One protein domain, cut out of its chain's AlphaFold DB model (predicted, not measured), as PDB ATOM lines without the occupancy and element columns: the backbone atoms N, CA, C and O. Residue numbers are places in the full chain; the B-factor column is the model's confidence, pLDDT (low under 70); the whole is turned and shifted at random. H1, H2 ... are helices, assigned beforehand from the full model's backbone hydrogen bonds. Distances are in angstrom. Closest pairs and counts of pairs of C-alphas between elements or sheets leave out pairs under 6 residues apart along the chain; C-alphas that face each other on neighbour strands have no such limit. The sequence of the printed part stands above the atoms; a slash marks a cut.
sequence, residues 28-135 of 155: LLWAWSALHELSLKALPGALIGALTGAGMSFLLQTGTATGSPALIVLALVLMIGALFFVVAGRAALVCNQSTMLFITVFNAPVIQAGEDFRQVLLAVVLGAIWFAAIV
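This is residues 28 to 135 of the 155 residues of an uncharacterized protein of Novosphingobium sp. PASSN1 (UniProt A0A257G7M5). Three long helices lie side by side as a slab, with H2 in the middle, H3 along one side and H6 along the other, both running against H2. The short helices H1 and H4 cover one face of this slab, and the small H5 sits at the turn into H6. The printed part has 108 residues with six named helices, H1 to H6 in order, and no named strand; its class is all helix. It is compact, with a radius of gyration of the C-alphas of 13.8 A, and flat, spanning 43 by 31 by 17 A.

Find C-alpha 28 at (103.147, 143.498, 134.751), where H1, residues 28 to 36, begins. H2, residues 43 to 66, runs 33.7 A from C-alpha 43 at (94.701, 139.800, 133.773). Next come H3, residues 69 to 87, 26.9 A long, H4, residues 97 to 106, and H5, residues 109 to 114. H6, residues 117 to 135, runs 26.4 A to C-alpha 135 at (92.717, 148.707, 127.760).

Start at the hub, H2, which touches four helices. H2, H3 and H4 form an up and down bundle, each helix running against the one before it. H2 and H3, a hairpin, stand at a shallow tilt of 25 degrees; look at C-alphas 63 and 71, their closest, 4.7 A apart. H4 touches H2 at Thr 99 and Gly 49, their closest C-alphas, 4.2 A apart. H6 touches H2 at a shallow tilt of 13 degrees, opposite ways, the closest C-alphas being 58 and 117, 5.6 A apart. H1 touches H2, H4 and H6; its closest C-alpha pair with H4 is Ala 31 and Ser 98, 6.1 A. H5 touches no helix but is near H2. H3 and H6 are apart. In each of the six helices every O i to N i+4 pair is within hydrogen-bond range.

The C-alphas of Pro 69 and Val 135 are the two farthest apart, 42.7 A. The printed part has no cut and no long link. The model's confidence is low at residues 91 to 94, with pLDDT under 70.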
ATOM      1  N   LEU A  28     104.449 144.158 134.862       94.25
ATOM      2  CA  LEU A  28     103.147 143.498 134.751       94.25
ATOM      3  C   LEU A  28     102.505 143.754 133.386       94.25
ATOM      4  O   LEU A  28     102.026 142.809 132.767       94.25
ATOM      5  N   LEU A  29     102.499 145.005 132.910       92.88
ATOM      6  CA  LEU A  29     101.974 145.334 131.580       92.88
ATOM      7  C   LEU A  29     102.684 144.525 130.495       92.88
ATOM      8  O   LEU A  29     102.035 143.946 129.627       92.88
ATOM      9  N   TRP A  30     104.012 144.471 130.565       91.94
ATOM     10  CA  TRP A  30     104.828 143.723 129.625       91.94
ATOM     11  C   TRP A  30     104.511 142.230 129.690       91.94
ATOM     12  O   TRP A  30     104.176 141.650 128.659       91.94
ATOM     13  N   ALA A  31     104.501 141.633 130.884       89.81
ATOM     14  CA  ALA A  31     104.136 140.231 131.079       89.81
ATOM     15  C   ALA A  31     102.729 139.929 130.539       89.81
ATOM     16  O   ALA A  31     102.534 138.956 129.816       89.81
ATOM     17  N   TRP A  32     101.755 140.794 130.817       90.94
ATOM     18  CA  TRP A  32     100.383 140.646 130.338       90.94
ATOM     19  C   TRP A  32     100.277 140.769 128.811       90.94
ATOM     20  O   TRP A  32      99.572 139.981 128.179       90.94
ATOM     21  N   SER A  33     101.010 141.701 128.200       88.62
ATOM     22  CA  SER A  33     101.053 141.846 126.741       88.62
ATOM     23  C   SER A  33     101.752 140.678 126.047       88.62
ATOM     24  O   SER A  33     101.244 140.177 125.049       88.62
ATOM     25  N   ALA A  34     102.877 140.215 126.592       87.62
ATOM     26  CA  ALA A  34     103.734 139.219 125.959       87.62
ATOM     27  C   ALA A  34     103.197 137.793 126.127       87.62
ATOM     28  O   ALA A  34     103.365 136.967 125.238       87.62
ATOM     29  N   LEU A  35     102.561 137.495 127.264       84.06
ATOM     30  CA  LEU A  35     102.073 136.150 127.581       84.06
ATOM     31  C   LEU A  35     100.603 135.941 127.204       84.06
ATOM     32  O   LEU A  35     100.172 134.802 127.030       84.06
ATOM     33  N   HIS A  36      99.816 137.018 127.143       83.25
ATOM     34  CA  HIS A  36      98.358 136.931 127.043       83.25
ATOM     35  C   HIS A  36      97.730 137.943 126.082       83.25
ATOM     36  O   HIS A  36      96.514 138.141 126.140       83.25
ATOM     37  N   GLU A  37      98.530 138.603 125.238       84.75
ATOM     38  CA  GLU A  37      98.057 139.519 124.189       84.75
ATOM     39  C   GLU A  37      97.082 140.597 124.708       84.75
ATOM     40  O   GLU A  37      96.126 140.976 124.036       84.75
ATOM     41  N   LEU A  38      97.294 141.081 125.941       83.19
ATOM     42  CA  LEU A  38      96.420 142.060 126.615       83.19
ATOM     43  C   LEU A  38      94.960 141.596 126.810       83.19
ATOM     44  O   LEU A  38      94.047 142.408 126.977       83.19
ATOM     45  N   SER A  39      94.715 140.285 126.863       85.75
ATOM     46  CA  SER A  39      93.394 139.736 127.170       85.75
ATOM     47  C   SER A  39      92.962 140.073 128.600       85.75
ATOM     48  O   SER A  39      93.558 139.604 129.575       85.75
ATOM     49  N   LEU A  40      91.868 140.831 128.746       85.25
ATOM     50  CA  LEU A  40      91.296 141.203 130.052       85.25
ATOM     51  C   LEU A  40      90.894 139.987 130.902       85.25
ATOM     52  O   LEU A  40      90.905 140.064 132.128       85.25
ATOM     53  N   LYS A  41      90.592 138.844 130.273       85.75
ATOM     54  CA  LYS A  41      90.272 137.592 130.982       85.75
ATOM     55  C   LYS A  41      91.491 136.980 131.675       85.75
ATOM     56  O   LYS A  41      91.334 136.301 132.684       85.75
ATOM     57  N   ALA A  42      92.689 137.208 131.139       85.38
ATOM     58  CA  ALA A  42      93.934 136.657 131.669       85.38
ATOM     59  C   ALA A  42      94.587 137.559 132.730       85.38
ATOM     60  O   ALA A  42      95.436 137.094 133.490       85.38
ATOM     61  N   LEU A  43      94.164 138.827 132.821       88.25
ATOM     62  CA  LEU A  43      94.701 139.800 133.773       88.25
ATOM     63  C   LEU A  43      94.653 139.311 135.233       88.25
ATOM     64  O   LEU A  43      95.682 139.427 135.898       88.25
ATOM     65  N   PRO A  44      93.544 138.744 135.760       87.62
ATOM     66  CA  PRO A  44      93.516 138.291 137.150       87.62
ATOM     67  C   PRO A  44      94.571 137.216 137.429       87.62
ATOM     68  O   PRO A  44      95.244 137.272 138.451       87.62
ATOM     69  N   GLY A  45      94.772 136.278 136.497       87.19
ATOM     70  CA  GLY A  45      95.810 135.251 136.618       87.19
ATOM     71  C   GLY A  45      97.219 135.843 136.574       87.19
ATOM     72  O   GLY A  45      98.048 135.524 137.427       87.19
ATOM     73  N   ALA A  46      97.486 136.750 135.630       89.50
ATOM     74  CA  ALA A  46      98.775 137.435 135.527       89.50
ATOM     75  C   ALA A  46      99.091 138.256 136.789       89.50
ATOM     76  O   ALA A  46     100.201 138.180 137.312       89.50
ATOM     77  N   LEU A  47      98.097 138.972 137.324       93.06
ATOM     78  CA  LEU A  47      98.223 139.749 138.555       93.06
ATOM     79  C   LEU A  47      98.483 138.854 139.769       93.06
ATOM     80  O   LEU A  47      99.399 139.136 140.537       93.06
ATOM     81  N   ILE A  48      97.725 137.766 139.940       92.88
ATOM     82  CA  ILE A  48      97.949 136.817 141.042       92.88
ATOM     83  C   ILE A  48      99.362 136.233 140.949       92.88
ATOM     84  O   ILE A  48     100.066 136.184 141.957       92.88
ATOM     85  N   GLY A  49      99.807 135.849 139.752       91.12
ATOM     86  CA  GLY A  49     101.159 135.339 139.542       91.12
ATOM     87  C   GLY A  49     102.233 136.371 139.887       91.12
ATOM     88  O   GLY A  49     103.146 136.081 140.661       91.12
ATOM     89  N   ALA A  50     102.077 137.603 139.401       92.81
ATOM     90  CA  ALA A  50     102.972 138.717 139.698       92.81
ATOM     91  C   ALA A  50     103.065 139.014 141.203       92.81
ATOM     92  O   ALA A  50     104.164 139.106 141.748       92.81
ATOM     93  N   LEU A  51     101.923 139.095 141.893       94.88
ATOM     94  CA  LEU A  51     101.869 139.310 143.342       94.88
ATOM     95  C   LEU A  51     102.460 138.134 144.118       94.88
ATOM     96  O   LEU A  51     103.122 138.346 145.129       94.88
ATOM     97  N   THR A  52     102.278 136.905 143.636       92.88
ATOM     98  CA  THR A  52     102.875 135.717 144.256       92.88
ATOM     99  C   THR A  52     104.399 135.755 144.130       92.88
ATOM    100  O   THR A  52     105.103 135.594 145.128       92.88
ATOM    101  N   GLY A  53     104.923 136.045 142.934       92.50
ATOM    102  CA  GLY A  53     106.362 136.196 142.703       92.50
ATOM    103  C   GLY A  53     106.975 137.336 143.518       92.50
ATOM    104  O   GLY A  53     108.030 137.171 144.139       92.50
ATOM    105  N   ALA A  54     106.273 138.466 143.592       94.06
ATOM    106  CA  ALA A  54     106.665 139.608 144.405       94.06
ATOM    107  C   ALA A  54     106.623 139.316 145.907       94.06
ATOM    108  O   ALA A  54     107.555 139.672 146.621       94.06
ATOM    109  N   GLY A  55     105.596 138.611 146.378       93.81
ATOM    110  CA  GLY A  55     105.449 138.215 147.776       93.81
ATOM    111  C   GLY A  55     106.549 137.260 148.238       93.81
ATOM    112  O   GLY A  55     107.122 137.460 149.306       93.81
ATOM    113  N   MET A  56     106.914 136.266 147.421       94.19
ATOM    114  CA  MET A  56     108.047 135.377 147.729       94.19
ATOM    115  C   MET A  56     109.375 136.139 147.774       94.19
ATOM    116  O   MET A  56     110.202 135.898 148.651       94.19
ATOM    117  N   SER A  57     109.561 137.092 146.864       94.12
ATOM    118  CA  SER A  57     110.760 137.935 146.819       94.12
ATOM    119  C   SER A  57     110.829 138.899 148.014       94.12
ATOM    120  O   SER A  57     111.902 139.088 148.583       94.12
ATOM    121  N   PHE A  58     109.686 139.424 148.465       94.69
ATOM    122  CA  PHE A  58     109.568 140.206 149.699       94.69
ATOM    123  C   PHE A  58     109.880 139.374 150.947       94.69
ATOM    124  O   PHE A  58     110.539 139.855 151.870       94.69
ATOM    125  N   LEU A  59     109.434 138.116 150.982       94.00
ATOM    126  CA  LEU A  59     109.746 137.197 152.075       94.00
ATOM    127  C   LEU A  59     111.251 136.926 152.154       94.00
ATOM    128  O   LEU A  59     111.818 136.954 153.247       94.00
ATOM    129  N   LEU A  60     111.900 136.733 150.999       94.25
ATOM    130  CA  LEU A  60     113.351 136.594 150.917       94.25
ATOM    131  C   LEU A  60     114.053 137.858 151.432       94.25
ATOM    132  O   LEU A  60     114.913 137.742 152.302       94.25
ATOM    133  N   GLN A  61     113.639 139.044 150.971       93.94
ATOM    134  CA  GLN A  61     114.191 140.327 151.424       93.94
ATOM    135  C   GLN A  61     114.032 140.519 152.936       93.94
ATOM    136  O   GLN A  61     114.941 140.962 153.632       93.94
ATOM    137  N   THR A  62     112.868 140.160 153.475       93.56
ATOM    138  CA  THR A  62     112.601 140.258 154.912       93.56
ATOM    139  C   THR A  62     113.495 139.295 155.689       93.56
ATOM    140  O   THR A  62     114.045 139.659 156.729       93.56
ATOM    141  N   GLY A  63     113.680 138.073 155.184       92.88
ATOM    142  CA  GLY A  63     114.582 137.091 155.777       92.88
ATOM    143  C   GLY A  63     116.036 137.557 155.795       92.88
ATOM    144  O   GLY A  63     116.694 137.432 156.826       92.88
ATOM    145  N   THR A  64     116.522 138.149 154.703       92.44
ATOM    146  CA  THR A  64     117.889 138.686 154.633       92.44
ATOM    147  C   THR A  64     118.064 139.911 155.529       92.44
ATOM    148  O   THR A  64     119.032 139.963 156.285       92.44
ATOM    149  N   ALA A  65     117.112 140.846 155.530       92.25
ATOM    150  CA  ALA A  65     117.160 142.052 156.356       92.25
ATOM    151  C   ALA A  65     117.093 141.755 157.865       92.25
ATOM    152  O   ALA A  65     117.728 142.439 158.663       92.25
ATOM    153  N   THR A  66     116.339 140.727 158.266       94.00
ATOM    154  CA  THR A  66     116.228 140.297 159.675       94.00
ATOM    155  C   THR A  66     117.298 139.286 160.091       94.00
ATOM    156  O   THR A  66     117.359 138.916 161.261       94.00
ATOM    157  N   GLY A  67     118.124 138.809 159.153       92.56
ATOM    158  CA  GLY A  67     119.094 137.740 159.395       92.56
ATOM    159  C   GLY A  67     118.454 136.398 159.765       92.56
ATOM    160  O   GLY A  67     119.108 135.581 160.405       92.56
ATOM    161  N   SER A  68     117.186 136.169 159.402       95.44
ATOM    162  CA  SER A  68     116.413 134.975 159.760       95.44
ATOM    163  C   SER A  68     116.588 133.862 158.720       95.44
ATOM    164  O   SER A  68     115.981 133.924 157.643       95.44
ATOM    165  N   PRO A  69     117.338 132.782 159.026       93.69
ATOM    166  CA  PRO A  69     117.540 131.688 158.078       93.69
ATOM    167  C   PRO A  69     116.233 130.955 157.769       93.69
ATOM    168  O   PRO A  69     116.045 130.478 156.656       93.69
ATOM    169  N   ALA A  70     115.304 130.902 158.731       94.62
ATOM    170  CA  ALA A  70     114.007 130.256 158.556       94.62
ATOM    171  C   ALA A  70     113.169 130.932 157.460       94.62
ATOM    172  O   ALA A  70     112.589 130.241 156.627       94.62
ATOM    173  N   LEU A  71     113.142 132.271 157.420       93.75
ATOM    174  CA  LEU A  71     112.423 133.016 156.380       93.75
ATOM    175  C   LEU A  71     113.087 132.870 155.011       93.75
ATOM    176  O   LEU A  71     112.390 132.709 154.012       93.75
ATOM    177  N   ILE A  72     114.423 132.873 154.971       94.50
ATOM    178  CA  ILE A  72     115.187 132.658 153.737       94.50
ATOM    179  C   ILE A  72     114.882 131.268 153.172       94.50
ATOM    180  O   ILE A  72     114.483 131.146 152.016       94.50
ATOM    181  N   VAL A  73     115.009 130.222 153.991       96.25
ATOM    182  CA  VAL A  73     114.721 128.840 153.579       96.25
ATOM    183  C   VAL A  73     113.264 128.696 153.148       96.25
ATOM    184  O   VAL A  73     113.001 128.093 152.111       96.25
ATOM    185  N   LEU A  74     112.320 129.289 153.884       95.62
ATOM    186  CA  LEU A  74     110.907 129.275 153.513       95.62
ATOM    187  C   LEU A  74     110.676 129.921 152.140       95.62
ATOM    188  O   LEU A  74     110.009 129.323 151.299       95.62
ATOM    189  N   ALA A  75     111.252 131.098 151.886       94.44
ATOM    190  CA  ALA A  75     111.137 131.774 150.596       94.44
ATOM    191  C   ALA A  75     111.708 130.918 149.455       94.44
ATOM    192  O   ALA A  75     111.045 130.740 148.434       94.44
ATOM    193  N   LEU A  76     112.889 130.326 149.649       94.38
ATOM    194  CA  LEU A  76     113.524 129.459 148.653       94.38
ATOM    195  C   LEU A  76     112.694 128.201 148.367       94.38
ATOM    196  O   LEU A  76     112.494 127.850 147.206       94.38
ATOM    197  N   VAL A  77     112.161 127.546 149.402       95.38
ATOM    198  CA  VAL A  77     111.290 126.370 149.244       95.38
ATOM    199  C   VAL A  77     110.011 126.732 148.492       95.38
ATOM    200  O   VAL A  77     109.608 125.990 147.596       95.38
ATOM    201  N   LEU A  78     109.395 127.878 148.797       93.88
ATOM    202  CA  LEU A  78     108.215 128.356 148.075       93.88
ATOM    203  C   LEU A  78     108.527 128.643 146.601       93.88
ATOM    204  O   LEU A  78     107.750 128.240 145.739       93.88
ATOM    205  N   MET A  79     109.671 129.263 146.296       93.88
ATOM    206  CA  MET A  79     110.097 129.526 144.915       93.88
ATOM    207  C   MET A  79     110.360 128.232 144.138       93.88
ATOM    208  O   MET A  79     109.904 128.098 143.002       93.88
ATOM    209  N   ILE A  80     111.040 127.257 144.751       93.00
ATOM    210  CA  ILE A  80     111.269 125.931 144.154       93.00
ATOM    211  C   ILE A  80     109.931 125.221 143.914       93.00
ATOM    212  O   ILE A  80     109.709 124.665 142.839       93.00
ATOM    213  N   GLY A  81     109.019 125.274 144.887       90.75
ATOM    214  CA  GLY A  81     107.674 124.722 144.755       90.75
ATOM    215  C   GLY A  81     106.891 125.379 143.617       90.75
ATOM    216  O   GLY A  81     106.308 124.678 142.792       90.75
ATOM    217  N   ALA A  82     106.927 126.709 143.521       88.50
ATOM    218  CA  ALA A  82     106.281 127.453 142.444       88.50
ATOM    219  C   ALA A  82     106.840 127.058 141.071       88.50
ATOM    220  O   ALA A  82     106.066 126.774 140.157       88.50
ATOM    221  N   LEU A  83     108.166 126.958 140.944       87.69
ATOM    222  CA  LEU A  83     108.836 126.491 139.730       87.69
ATOM    223  C   LEU A  83     108.396 125.072 139.350       87.69
ATOM    224  O   LEU A  83     108.051 124.827 138.195       87.69
ATOM    225  N   PHE A  84     108.337 124.158 140.320       88.25
ATOM    226  CA  PHE A  84     107.845 122.802 140.095       88.25
ATOM    227  C   PHE A  84     106.395 122.794 139.593       88.25
ATOM    228  O   PHE A  84     106.094 122.105 138.620       88.25
ATOM    229  N   PHE A  85     105.502 123.582 140.200       87.19
ATOM    230  CA  PHE A  85     104.107 123.679 139.761       87.19
ATOM    231  C   PHE A  85     103.975 124.240 138.342       87.19
ATOM    232  O   PHE A  85     103.213 123.680 137.549       87.19
ATOM    233  N   VAL A  86     104.758 125.268 137.992       84.62
ATOM    234  CA  VAL A  86     104.787 125.810 136.624       84.62
ATOM    235  C   VAL A  86     105.234 124.747 135.624       84.62
ATOM    236  O   VAL A  86     104.547 124.529 134.628       84.62
ATOM    237  N   VAL A  87     106.350 124.062 135.890       86.06
ATOM    238  CA  VAL A  87     106.894 123.025 134.995       86.06
ATOM    239  C   VAL A  87     105.938 121.836 134.872       86.06
ATOM    240  O   VAL A  87     105.750 121.303 133.783       86.06
ATOM    241  N   ALA A  88     105.285 121.445 135.968       85.69
ATOM    242  CA  ALA A  88     104.285 120.381 135.977       85.69
ATOM    243  C   ALA A  88     102.953 120.781 135.310       85.69
ATOM    244  O   ALA A  88     102.063 119.939 135.190       85.69
ATOM    245  N   GLY A  89     102.774 122.052 134.929       78.19
ATOM    246  CA  GLY A  89     101.518 122.568 134.380       78.19
ATOM    247  C   GLY A  89     100.352 122.541 135.376       78.19
ATOM    248  O   GLY A  89      99.190 122.512 134.970       78.19
ATOM    249  N   ARG A  90     100.632 122.517 136.685       70.00
ATOM    250  CA  ARG A  90      99.624 122.452 137.760       70.00
ATOM    251  C   ARG A  90      99.566 123.786 138.509       70.00
ATOM    252  O   ARG A  90     100.533 124.529 138.542       70.00
ATOM    253  N   ALA A  91      98.422 124.093 139.128       68.50
ATOM    254  CA  ALA A  91      98.218 125.331 139.900       68.50
ATOM    255  C   ALA A  91      98.489 126.639 139.115       68.50
ATOM    256  O   ALA A  91      98.923 127.638 139.691       68.50
ATOM    257  N   ALA A  92      98.148 126.654 137.818       68.50
ATOM    258  CA  ALA A  92      98.368 127.769 136.884       68.50
ATOM    259  C   ALA A  92      97.727 129.113 137.293       68.50
ATOM    260  O   ALA A  92      98.006 130.148 136.694       68.50
ATOM    261  N   LEU A  93      96.859 129.122 138.306       66.06
ATOM    262  CA  LEU A  93      96.274 130.354 138.831       66.06
ATOM    263  C   LEU A  93      97.278 131.164 139.670       66.06
ATOM    264  O   LEU A  93      97.273 132.387 139.605       66.06
ATOM    265  N   VAL A  94      98.144 130.486 140.430       68.50
ATOM    266  CA  VAL A  94      99.101 131.102 141.373       68.50
ATOM    267  C   VAL A  94     100.547 130.929 140.902       68.50
ATOM    268  O   VAL A  94     101.384 131.811 141.088       68.50
ATOM    269  N   CYS A  95     100.836 129.801 140.255       79.06
ATOM    270  CA  CYS A  95     102.138 129.468 139.696       79.06
ATOM    271  C   CYS A  95     102.022 129.488 138.172       79.06
ATOM    272  O   CYS A  95     101.661 128.487 137.555       79.06
ATOM    273  N   ASN A  96     102.285 130.643 137.561       83.56
ATOM    274  CA  ASN A  96     102.251 130.818 136.111       83.56
ATOM    275  C   ASN A  96     103.521 131.498 135.587       83.56
ATOM    276  O   ASN A  96     104.455 131.798 136.330       83.56
ATOM    277  N   GLN A  97     103.548 131.739 134.277       84.69
ATOM    278  CA  GLN A  97     104.657 132.415 133.603       84.69
ATOM    279  C   GLN A  97     104.920 133.821 134.180       84.69
ATOM    280  O   GLN A  97     106.079 134.217 134.294       84.69
ATOM    281  N   SER A  98     103.884 134.540 134.641       87.62
ATOM    282  CA  SER A  98     104.078 135.814 135.352       87.62
ATOM    283  C   SER A  98     104.760 135.606 136.705       87.62
ATOM    284  O   SER A  98     105.683 136.346 137.025       87.62
ATOM    285  N   THR A  99     104.404 134.571 137.472       88.88
ATOM    286  CA  THR A  99     105.091 134.240 138.737       88.88
ATOM    287  C   THR A  99     106.593 134.068 138.534       88.88
ATOM    288  O   THR A  99     107.385 134.657 139.265       88.88
ATOM    289  N   MET A 100     106.995 133.311 137.514       90.94
ATOM    290  CA  MET A 100     108.408 133.031 137.222       90.94
ATOM    291  C   MET A 100     109.167 134.284 136.795       90.94
ATOM    292  O   MET A 100     110.280 134.533 137.260       90.94
ATOM    293  N   LEU A 101     108.544 135.097 135.947       92.06
ATOM    294  CA  LEU A 101     109.090 136.370 135.492       92.06
ATOM    295  C   LEU A 101     109.320 137.324 136.670       92.06
ATOM    296  O   LEU A 101     110.403 137.892 136.801       92.06
ATOM    297  N   PHE A 102     108.350 137.428 137.578       93.19
ATOM    298  CA  PHE A 102     108.454 138.281 138.760       93.19
ATOM    299  C   PHE A 102     109.483 137.765 139.770       93.19
ATOM    300  O   PHE A 102     110.289 138.560 140.244       93.19
ATOM    301  N   ILE A 103     109.532 136.454 140.043       92.38
ATOM    302  CA  ILE A 103     110.606 135.855 140.862       92.38
ATOM    303  C   ILE A 103     111.970 136.197 140.255       92.38
ATOM    304  O   ILE A 103     112.873 136.613 140.972       92.38
ATOM    305  N   THR A 104     112.135 136.048 138.944       91.75
ATOM    306  CA  THR A 104     113.440 136.241 138.299       91.75
ATOM    307  C   THR A 104     113.900 137.693 138.384       91.75
ATOM    308  O   THR A 104     115.018 137.963 138.820       91.75
ATOM    309  N   VAL A 105     113.040 138.639 138.000       93.81
ATOM    310  CA  VAL A 105     113.408 140.061 137.972       93.81
ATOM    311  C   VAL A 105     113.590 140.604 139.384       93.81
ATOM    312  O   VAL A 105     114.546 141.328 139.647       93.81
ATOM    313  N   PHE A 106     112.701 140.251 140.311       94.19
ATOM    314  CA  PHE A 106     112.735 140.836 141.644       94.19
ATOM    315  C   PHE A 106     113.798 140.227 142.545       94.19
ATOM    316  O   PHE A 106     114.276 140.924 143.426       94.19
ATOM    317  N   ASN A 107     114.240 138.990 142.303       92.56
ATOM    318  CA  ASN A 107     115.382 138.420 143.024       92.56
ATOM    319  C   ASN A 107     116.747 138.826 142.443       92.56
ATOM    320  O   ASN A 107     117.776 138.390 142.960       92.56
ATOM    321  N   ALA A 108     116.788 139.679 141.412       92.88
ATOM    322  CA  ALA A 108     118.039 140.271 140.953       92.88
ATOM    323  C   ALA A 108     118.697 141.072 142.100       92.88
ATOM    324  O   ALA A 108     118.007 141.864 142.745       92.88
ATOM    325  N   PRO A 109     120.019 140.937 142.343       89.25
ATOM    326  CA  PRO A 109     120.676 141.558 143.498       89.25
ATOM    327  C   PRO A 109     120.466 143.071 143.602       89.25
ATOM    328  O   PRO A 109     120.268 143.595 144.693       89.25
ATOM    329  N   VAL A 110     120.457 143.766 142.458       90.06
ATOM    330  CA  VAL A 110     120.230 145.216 142.387       90.06
ATOM    331  C   VAL A 110     118.833 145.618 142.875       90.06
ATOM    332  O   VAL A 110     118.698 146.625 143.559       90.06
ATOM    333  N   ILE A 111     117.812 144.808 142.582       92.31
ATOM    334  CA  ILE A 111     116.431 145.054 143.012       92.31
ATOM    335  C   ILE A 111     116.258 144.646 144.476       92.31
ATOM    336  O   ILE A 111     115.741 145.420 145.274       92.31
ATOM    337  N   GLN A 112     116.761 143.465 144.852       90.56
ATOM    338  CA  GLN A 112     116.683 142.965 146.228       90.56
ATOM    339  C   GLN A 112     117.336 143.897 147.252       90.56
ATOM    340  O   GLN A 112     116.836 144.020 148.367       90.56
ATOM    341  N   ALA A 113     118.447 144.545 146.898       88.06
ATOM    342  CA  ALA A 113     119.147 145.456 147.799       88.06
ATOM    343  C   ALA A 113     118.643 146.907 147.724       88.06
ATOM    344  O   ALA A 113     118.820 147.654 148.684       88.06
ATOM    345  N   GLY A 114     118.079 147.320 146.584       85.62
ATOM    346  CA  GLY A 114     117.776 148.723 146.298       85.62
ATOM    347  C   GLY A 114     116.326 149.141 146.525       85.62
ATOM    348  O   GLY A 114     116.074 150.331 146.696       85.62
ATOM    349  N   GLU A 115     115.380 148.200 146.525       91.12
ATOM    350  CA  GLU A 115     113.953 148.524 146.459       91.12
ATOM    351  C   GLU A 115     113.188 148.195 147.741       91.12
ATOM    352  O   GLU A 115     113.416 147.171 148.391       91.12
ATOM    353  N   ASP A 116     112.199 149.033 148.060       91.31
ATOM    354  CA  ASP A 116     111.175 148.702 149.049       91.31
ATOM    355  C   ASP A 116     110.090 147.851 148.385       91.31
ATOM    356  O   ASP A 116     109.231 148.335 147.638       91.31
ATOM    357  N   PHE A 117     110.091 146.559 148.700       91.12
ATOM    358  CA  PHE A 117     109.155 145.601 148.122       91.12
ATOM    359  C   PHE A 117     107.686 145.873 148.453       91.12
ATOM    360  O   PHE A 117     106.798 145.411 147.731       91.12
ATOM    361  N   ARG A 118     107.399 146.652 149.500       91.44
ATOM    362  CA  ARG A 118     106.032 147.109 149.777       91.44
ATOM    363  C   ARG A 118     105.574 148.071 148.690       91.44
ATOM    364  O   ARG A 118     104.465 147.930 148.178       91.44
ATOM    365  N   GLN A 119     106.443 148.999 148.289       92.06
ATOM    366  CA  GLN A 119     106.163 149.897 147.172       92.06
ATOM    367  C   GLN A 119     106.122 149.145 145.843       92.06
ATOM    368  O   GLN A 119     105.293 149.473 145.000       92.06
ATOM    369  N   VAL A 120     106.949 148.108 145.667       93.38
ATOM    370  CA  VAL A 120     106.906 147.236 144.479       93.38
ATOM    371  C   VAL A 120     105.537 146.569 144.358       93.38
ATOM    372  O   VAL A 120     104.907 146.655 143.307       93.38
ATOM    373  N   LEU A 121     105.030 145.962 145.434       93.94
ATOM    374  CA  LEU A 121     103.697 145.349 145.456       93.94
ATOM    375  C   LEU A 121     102.596 146.369 145.132       93.94
ATOM    376  O   LEU A 121     101.720 146.087 144.312       93.94
ATOM    377  N   LEU A 122     102.665 147.568 145.720       93.88
ATOM    378  CA  LEU A 122     101.728 148.652 145.416       93.88
ATOM    379  C   LEU A 122     101.806 149.079 143.946       93.88
ATOM    380  O   LEU A 122     100.767 149.248 143.312       93.88
ATOM    381  N   ALA A 123     103.007 149.194 143.381       94.69
ATOM    382  CA  ALA A 123     103.212 149.549 141.982       94.69
ATOM    383  C   ALA A 123     102.648 148.493 141.019       94.69
ATOM    384  O   ALA A 123     102.087 148.858 139.985       94.69
ATOM    385  N   VAL A 124     102.739 147.203 141.363       95.56
ATOM    386  CA  VAL A 124     102.119 146.115 140.585       95.56
ATOM    387  C   VAL A 124     100.602 146.265 140.562       95.56
ATOM    388  O   VAL A 124     100.004 146.245 139.487       95.56
ATOM    389  N   VAL A 125      99.974 146.457 141.727       95.25
ATOM    390  CA  VAL A 125      98.515 146.640 141.822       95.25
ATOM    391  C   VAL A 125      98.077 147.912 141.097       95.25
ATOM    392  O   VAL A 125      97.118 147.888 140.326       95.25
ATOM    393  N   LEU A 126      98.802 149.012 141.295       94.88
ATOM    394  CA  LEU A 126      98.524 150.290 140.649       94.88
ATOM    395  C   LEU A 126      98.624 150.177 139.124       94.88
ATOM    396  O   LEU A 126      97.738 150.647 138.413       94.88
ATOM    397  N   GLY A 127      99.669 149.510 138.628       93.00
ATOM    398  CA  GLY A 127      99.847 149.209 137.210       93.00
ATOM    399  C   GLY A 127      98.699 148.368 136.667       93.00
ATOM    400  O   GLY A 127      98.123 148.717 135.639       93.00
ATOM    401  N   ALA A 128      98.302 147.316 137.385       94.56
ATOM    402  CA  ALA A 128      97.175 146.475 136.994       94.56
ATOM    403  C   ALA A 128      95.896 147.297 136.808       94.56
ATOM    404  O   ALA A 128      95.248 147.192 135.770       94.56
ATOM    405  N   ILE A 129      95.564 148.149 137.782       95.12
ATOM    406  CA  ILE A 129      94.364 148.993 137.748       95.12
ATOM    407  C   ILE A 129      94.440 149.992 136.591       95.12
ATOM    408  O   ILE A 129      93.508 150.074 135.789       95.12
ATOM    409  N   TRP A 130      95.548 150.727 136.481       94.31
ATOM    410  CA  TRP A 130      95.719 151.759 135.462       94.31
ATOM    411  C   TRP A 130      95.663 151.176 134.048       94.31
ATOM    412  O   TRP A 130      94.861 151.611 133.220       94.31
ATOM    413  N   PHE A 131      96.471 150.154 133.763       93.38
ATOM    414  CA  PHE A 131      96.539 149.585 132.420       93.38
ATOM    415  C   PHE A 131      95.272 148.818 132.049       93.38
ATOM    416  O   PHE A 131      94.834 148.914 130.903       93.38
ATOM    417  N   ALA A 132      94.629 148.128 132.995       92.12
ATOM    418  CA  ALA A 132      93.341 147.492 132.736       92.12
ATOM    419  C   ALA A 132      92.255 148.520 132.400       92.12
ATOM    420  O   ALA A 132      91.506 148.313 131.445       92.12
ATOM    421  N   ALA A 133      92.198 149.640 133.129       92.94
ATOM    422  CA  ALA A 133      91.250 150.716 132.854       92.94
ATOM    423  C   ALA A 133      91.460 151.312 131.454       92.94
ATOM    424  O   ALA A 133      90.493 151.533 130.724       92.94
ATOM    425  N   ILE A 134      92.716 151.512 131.048       91.75
ATOM    426  CA  ILE A 134      93.059 152.025 129.719       91.75
ATOM    427  C   ILE A 134      92.700 151.025 128.614       91.75
ATOM    428  O   ILE A 134      92.059 151.414 127.640       91.75
ATOM    429  N   VAL A 135      93.063 149.745 128.753       89.62
ATOM    430  CA  VAL A 135      92.717 148.707 127.760       89.62
ATOM    431  C   VAL A 135      91.203 148.571 127.631       89.62
ATOM    432  O   VAL A 135      90.680 148.533 126.518       89.62
TER     433      VAL A 135